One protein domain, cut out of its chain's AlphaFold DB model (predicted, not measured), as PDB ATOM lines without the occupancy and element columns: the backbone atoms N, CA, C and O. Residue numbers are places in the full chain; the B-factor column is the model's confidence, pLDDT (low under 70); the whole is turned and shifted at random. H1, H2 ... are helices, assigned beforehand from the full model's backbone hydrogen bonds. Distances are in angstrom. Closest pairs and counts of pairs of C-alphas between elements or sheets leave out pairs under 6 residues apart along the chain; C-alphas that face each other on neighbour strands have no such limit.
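AT A GLANCE: This is residues 368 to 417 of the 1081 residues of the protein "Cyclin-F" of Tetrahymena thermophila (strain SB210) (UniProt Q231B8). Four short helices follow one another in a ring: the longest, H1, and the last, H4, come together as a V with their last residues closest, while H2 and H3 complete the round between them. The printed part has 50 residues with four named helices, in the order H1, H2, H3, H4, and no named strand; the class is all helix. It is compact and rounded, with a radius of gyration of the C-alphas of 10.0 A and spans of 27 by 22 by 17 A.

IN THESE COORDINATES: Find C-alpha 371 at (174.848, 238.467, 180.625); from there H1, residues 371 to 379, runs 13.2 A to C-alpha 379 at (179.267, 243.111, 169.058). H4, residues 404 to 410, runs 10.0 A and ends at C-alpha 410, at (176.057, 247.477, 169.398). Look for H2 at residues 383 to 388 and H3 at residues 395 to 400, each 8.6 A long.

HOW THE PARTS SIT: Start at H1, which touches H4: their closest C-alphas, of Ser 379 and Ile 410, are 5.4 A apart. They run the same way at a steep tilt of 50 degrees. H1 and H2 are close but not clearly touching, with the closest C-alphas, of Cys 378 and Ile 386, 6.7 A apart; they stand about perpendicular, only just, at 70.0 degrees. H2 and H3 are near each other, with 7 pairs of C-alphas within 10 A. H3 and H4 are close but not clearly touching, with the closest C-alphas, of Met 400 and Leu 406, 7.1 A apart. H1 and H3 are apart. In H1, H2, H3 and H4 every O i to N i+4 pair is within hydrogen-bond range.

THE WHOLE: The two C-alphas farthest apart, of Thr 368 and Thr 417, are 31.1 A apart. The printed part has no cut. The links H1 to H2 and H3 to H4 are tight, and H2 to H3 is short. The mean pLDDT of the printed part is 83.2, and no printed residue is under 70.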
ATOM      1  N   THR A 368     175.195 229.392 179.815       73.19
ATOM      2  CA  THR A 368     176.041 229.426 181.028       73.19
ATOM      3  C   THR A 368     176.954 230.652 181.138       73.19
ATOM      4  O   THR A 368     177.619 230.821 182.158       73.19
ATOM      5  N   LEU A 369     177.023 231.509 180.114       75.69
ATOM      6  CA  LEU A 369     177.846 232.724 180.152       75.69
ATOM      7  C   LEU A 369     177.139 233.869 180.908       75.69
ATOM      8  O   LEU A 369     175.921 234.014 180.764       75.69
ATOM      9  N   PRO A 370     177.880 234.731 181.637       78.12
ATOM     10  CA  PRO A 370     177.354 235.987 182.173       78.12
ATOM     11  C   PRO A 370     176.694 236.866 181.102       78.12
ATOM     12  O   PRO A 370     177.129 236.890 179.946       78.12
ATOM     13  N   PHE A 371     175.671 237.624 181.503       75.69
ATOM     14  CA  PHE A 371     174.848 238.467 180.625       75.69
ATOM     15  C   PHE A 371     175.685 239.485 179.830       75.69
ATOM     16  O   PHE A 371     175.451 239.745 178.649       75.69
ATOM     17  N   GLU A 372     176.733 240.002 180.465       78.00
ATOM     18  CA  GLU A 372     177.693 240.960 179.923       78.00
ATOM     19  C   GLU A 372     178.478 240.357 178.746       78.00
ATOM     20  O   GLU A 372     178.743 241.037 177.751       78.00
ATOM     21  N   LEU A 373     178.796 239.058 178.810       80.31
ATOM     22  CA  LEU A 373     179.483 238.364 177.721       80.31
ATOM     23  C   LEU A 373     178.561 238.133 176.519       80.31
ATOM     24  O   LEU A 373     179.054 238.127 175.393       80.31
ATOM     25  N   HIS A 374     177.238 238.010 176.699       81.81
ATOM     26  CA  HIS A 374     176.310 237.951 175.558       81.81
ATOM     27  C   HIS A 374     176.330 239.247 174.742       81.81
ATOM     28  O   HIS A 374     176.271 239.193 173.515       81.81
ATOM     29  N   PHE A 375     176.469 240.404 175.396       83.38
ATOM     30  CA  PHE A 375     176.558 241.702 174.719       83.38
ATOM     31  C   PHE A 375     177.872 241.829 173.929       83.38
ATOM     32  O   PHE A 375     177.849 242.246 172.770       83.38
ATOM     33  N   ILE A 376     178.992 241.384 174.511       81.69
ATOM     34  CA  ILE A 376     180.301 241.322 173.838       81.69
ATOM     35  C   ILE A 376     180.274 240.340 172.654       81.69
ATOM     36  O   ILE A 376     180.761 240.655 171.574       81.69
ATOM     37  N   ILE A 377     179.667 239.159 172.803       80.38
ATOM     38  CA  ILE A 377     179.528 238.193 171.699       80.38
ATOM     39  C   ILE A 377     178.715 238.800 170.550       80.38
ATOM     40  O   ILE A 377     179.101 238.668 169.388       80.38
ATOM     41  N   CYS A 378     177.631 239.513 170.861       82.00
ATOM     42  CA  CYS A 378     176.829 240.211 169.863       82.00
ATOM     43  C   CYS A 378     177.589 241.324 169.131       82.00
ATOM     44  O   CYS A 378     177.380 241.468 167.930       82.00
ATOM     45  N   SER A 379     178.494 242.075 169.770       81.69
ATOM     46  CA  SER A 379     179.267 243.111 169.058       81.69
ATOM     47  C   SER A 379     180.291 242.547 168.054       81.69
ATOM     48  O   SER A 379     180.742 243.286 167.178       81.69
ATOM     49  N   TYR A 380     180.580 241.236 168.093       82.44
ATOM     50  CA  TYR A 380     181.340 240.508 167.060       82.44
ATOM     51  C   TYR A 380     180.475 239.830 165.976       82.44
ATOM     52  O   TYR A 380     181.027 239.227 165.046       82.44
ATOM     53  N   LEU A 381     179.145 239.898 166.078       83.50
ATOM     54  CA  LEU A 381     178.203 239.430 165.056       83.50
ATOM     55  C   LEU A 381     177.737 240.601 164.180       83.50
ATOM     56  O   LEU A 381     177.749 241.755 164.610       83.50
ATOM     57  N   SER A 382     177.286 240.315 162.953       85.31
ATOM     58  CA  SER A 382     176.582 241.336 162.171       85.31
ATOM     59  C   SER A 382     175.162 241.539 162.727       85.31
ATOM     60  O   SER A 382     174.555 240.567 163.194       85.31
ATOM     61  N   PRO A 383     174.565 242.742 162.615       86.19
ATOM     62  CA  PRO A 383     173.193 242.992 163.062       86.19
ATOM     63  C   PRO A 383     172.183 242.007 162.455       86.19
ATOM     64  O   PRO A 383     171.294 241.500 163.144       86.19
ATOM     65  N   LYS A 384     172.394 241.653 161.180       83.38
ATOM     66  CA  LYS A 384     171.634 240.638 160.444       83.38
ATOM     67  C   LYS A 384     171.709 239.256 161.096       83.38
ATOM     68  O   LYS A 384     170.689 238.579 161.194       83.38
ATOM     69  N   ASP A 385     172.882 238.827 161.556       84.69
ATOM     70  CA  ASP A 385     173.042 237.516 162.195       84.69
ATOM     71  C   ASP A 385     172.428 237.481 163.605       84.69
ATOM     72  O   ASP A 385     171.886 236.452 164.013       84.69
ATOM     73  N   ILE A 386     172.418 238.613 164.315       83.00
ATOM     74  CA  ILE A 386     171.777 238.751 165.632       83.00
ATOM     75  C   ILE A 386     170.257 238.534 165.523       83.00
ATOM     76  O   ILE A 386     169.690 237.748 166.287       83.00
ATOM     77  N   TYR A 387     169.574 239.158 164.552       77.31
ATOM     78  CA  TYR A 387     168.119 238.986 164.419       77.31
ATOM     79  C   TYR A 387     167.679 237.789 163.549       77.31
ATOM     80  O   TYR A 387     166.565 237.309 163.752       77.31
ATOM     81  N   LEU A 388     168.503 237.272 162.623       77.44
ATOM     82  CA  LEU A 388     168.154 236.082 161.818       77.44
ATOM     83  C   LEU A 388     168.635 234.752 162.411       77.44
ATOM     84  O   LEU A 388     167.941 233.747 162.257       77.44
ATOM     85  N   ARG A 389     169.806 234.714 163.063       79.56
ATOM     86  CA  ARG A 389     170.370 233.478 163.636       79.56
ATOM     87  C   ARG A 389     170.157 233.425 165.143       79.56
ATOM     88  O   ARG A 389     169.464 232.533 165.623       79.56
ATOM     89  N   LEU A 390     170.681 234.403 165.889       79.00
ATOM     90  CA  LEU A 390     170.695 234.348 167.357       79.00
ATOM     91  C   LEU A 390     169.272 234.340 167.953       79.00
ATOM     92  O   LEU A 390     168.965 233.507 168.802       79.00
ATOM     93  N   ALA A 391     168.353 235.156 167.424       76.12
ATOM     94  CA  ALA A 391     166.937 235.171 167.827       76.12
ATOM     95  C   ALA A 391     166.147 233.868 167.529       76.12
ATOM     96  O   ALA A 391     164.986 233.740 167.942       76.12
ATOM     97  N   ASN A 392     166.755 232.909 166.821       77.44
ATOM     98  CA  ASN A 392     166.207 231.579 166.553       77.44
ATOM     99  C   ASN A 392     166.876 230.456 167.362       77.44
ATOM    100  O   ASN A 392     166.366 229.342 167.339       77.44
ATOM    101  N   VAL A 393     167.937 230.744 168.128       76.06
ATOM    102  CA  VAL A 393     168.608 229.764 169.003       76.06
ATOM    103  C   VAL A 393     167.706 229.348 170.171       76.06
ATOM    104  O   VAL A 393     167.519 228.162 170.420       76.06
ATOM    105  N   ASN A 394     167.123 230.310 170.897       77.44
ATOM    106  CA  ASN A 394     166.190 230.039 171.999       77.44
ATOM    107  C   ASN A 394     165.317 231.276 172.310       77.44
ATOM    108  O   ASN A 394     165.643 232.400 171.922       77.44
ATOM    109  N   GLN A 395     164.233 231.098 173.070       81.25
ATOM    110  CA  GLN A 395     163.363 232.164 173.576       81.25
ATOM    111  C   GLN A 395     164.132 233.229 174.380       81.25
ATOM    112  O   GLN A 395     163.774 234.402 174.301       81.25
ATOM    113  N   TYR A 396     165.196 232.853 175.106       82.88
ATOM    114  CA  TYR A 396     166.094 233.802 175.781       82.88
ATOM    115  C   TYR A 396     166.709 234.792 174.787       82.88
ATOM    116  O   TYR A 396     166.441 235.989 174.861       82.88
ATOM    117  N   PHE A 397     167.433 234.296 173.780       80.94
ATOM    118  CA  PHE A 397     168.021 235.142 172.743       80.94
ATOM    119  C   PHE A 397     166.956 235.894 171.932       80.94
ATOM    120  O   PHE A 397     167.154 237.051 171.582       80.94
ATOM    121  N   ARG A 398     165.771 235.310 171.720       83.56
ATOM    122  CA  ARG A 398     164.629 236.005 171.095       83.56
ATOM    123  C   ARG A 398     164.076 237.168 171.934       83.56
ATOM    124  O   ARG A 398     163.537 238.111 171.355       83.56
ATOM    125  N   LYS A 399     164.190 237.119 173.268       85.12
ATOM    126  CA  LYS A 399     163.929 238.265 174.161       85.12
ATOM    127  C   LYS A 399     165.093 239.260 174.103       85.12
ATOM    128  O   LYS A 399     164.849 240.442 173.898       85.12
ATOM    129  N   MET A 400     166.336 238.786 174.179       85.31
ATOM    130  CA  MET A 400     167.545 239.618 174.146       85.31
ATOM    131  C   MET A 400     167.668 240.442 172.852       85.31
ATOM    132  O   MET A 400     167.959 241.628 172.904       85.31
ATOM    133  N   CYS A 401     167.335 239.879 171.686       85.38
ATOM    134  CA  CYS A 401     167.322 240.610 170.412       85.38
ATOM    135  C   CYS A 401     166.187 241.654 170.295       85.38
ATOM    136  O   CYS A 401     166.133 242.383 169.301       85.38
ATOM    137  N   LYS A 402     165.293 241.749 171.291       85.38
ATOM    138  CA  LYS A 402     164.326 242.848 171.464       85.38
ATOM    139  C   LYS A 402     164.745 243.858 172.541       85.38
ATOM    140  O   LYS A 402     164.078 244.875 172.666       85.38
ATOM    141  N   ASP A 403     165.797 243.590 173.311       87.81
ATOM    142  CA  ASP A 403     166.261 244.452 174.399       87.81
ATOM    143  C   ASP A 403     166.961 245.696 173.834       87.81
ATOM    144  O   ASP A 403     167.947 245.582 173.102       87.81
ATOM    145  N   THR A 404     166.473 246.889 174.175       91.00
ATOM    146  CA  THR A 404     167.064 248.160 173.728       91.00
ATOM    147  C   THR A 404     168.520 248.307 174.153       91.00
ATOM    148  O   THR A 404     169.334 248.844 173.401       91.00
ATOM    149  N   ARG A 405     168.890 247.764 175.320       89.81
ATOM    150  CA  ARG A 405     170.248 247.845 175.872       89.81
ATOM    151  C   ARG A 405     171.262 247.141 174.974       89.81
ATOM    152  O   ARG A 405     172.384 247.620 174.851       89.81
ATOM    153  N   LEU A 406     170.858 246.053 174.311       88.56
ATOM    154  CA  LEU A 406     171.699 245.336 173.352       88.56
ATOM    155  C   LEU A 406     171.976 246.199 172.113       88.56
ATOM    156  O   LEU A 406     173.126 246.345 171.703       88.56
ATOM    157  N   TRP A 407     170.941 246.797 171.525       90.50
ATOM    158  CA  TRP A 407     171.078 247.601 170.307       90.50
ATOM    159  C   TRP A 407     171.842 248.906 170.557       90.50
ATOM    160  O   TRP A 407     172.741 249.241 169.787       90.50
ATOM    161  N   SER A 408     171.587 249.560 171.691       89.88
ATOM    162  CA  SER A 408     172.342 250.727 172.166       89.88
ATOM    163  C   SER A 408     173.783 250.398 172.586       89.88
ATOM    164  O   SER A 408     174.625 251.294 172.633       89.88
ATOM    165  N   TYR A 409     174.103 249.129 172.877       88.50
ATOM    166  CA  TYR A 409     175.483 248.664 173.042       88.50
ATOM    167  C   TYR A 409     176.160 248.454 171.681       88.50
ATOM    168  O   TYR A 409     177.229 249.010 171.449       88.50
ATOM    169  N   ILE A 410     175.519 247.734 170.749       88.56
ATOM    170  CA  ILE A 410     176.057 247.477 169.398       88.56
ATOM    171  C   ILE A 410     176.337 248.790 168.650       88.56
ATOM    172  O   ILE A 410     177.394 248.920 168.037       88.56
ATOM    173  N   GLN A 411     175.448 249.786 168.751       90.06
ATOM    174  CA  GLN A 411     175.606 251.087 168.087       90.06
ATOM    175  C   GLN A 411     176.894 251.837 168.487       90.06
ATOM    176  O   GLN A 411     177.388 252.646 167.706       90.06
ATOM    177  N   LYS A 412     177.480 251.557 169.662       88.75
ATOM    178  CA  LYS A 412     178.758 252.157 170.095       88.75
ATOM    179  C   LYS A 412     179.977 251.607 169.347       88.75
ATOM    180  O   LYS A 412     181.035 252.222 169.396       88.75
ATOM    181  N   PHE A 413     179.835 250.459 168.681       86.12
ATOM    182  CA  PHE A 413     180.926 249.747 168.004       86.12
ATOM    183  C   PHE A 413     180.649 249.478 166.516       86.12
ATOM    184  O   PHE A 413     181.561 249.095 165.787       86.12
ATOM    185  N   GLN A 414     179.404 249.644 166.053       85.75
ATOM    186  CA  GLN A 414     178.987 249.379 164.675       85.75
ATOM    187  C   GLN A 414     177.985 250.427 164.167       85.75
ATOM    188  O   GLN A 414     176.978 250.714 164.818       85.75
ATOM    189  N   THR A 415     178.192 250.920 162.944       86.06
ATOM    190  CA  THR A 415     177.230 251.786 162.246       86.06
ATOM    191  C   THR A 415     176.013 250.977 161.783       86.06
ATOM    192  O   THR A 415     176.059 250.286 160.764       86.06
ATOM    193  N   LEU A 416     174.907 251.059 162.528       88.88
ATOM    194  CA  LEU A 416     173.644 250.389 162.196       88.88
ATOM    195  C   LEU A 416     172.931 251.068 161.011       88.88
ATOM    196  O   LEU A 416     172.786 252.290 161.000       88.88
ATOM    197  N   THR A 417     172.409 250.290 160.054       90.38
ATOM    198  CA  THR A 417     171.560 250.822 158.969       90.38
ATOM    199  C   THR A 417     170.096 250.942 159.408       90.38
ATOM    200  O   THR A 417     169.675 250.313 160.380       90.38
TER     201      THR A 417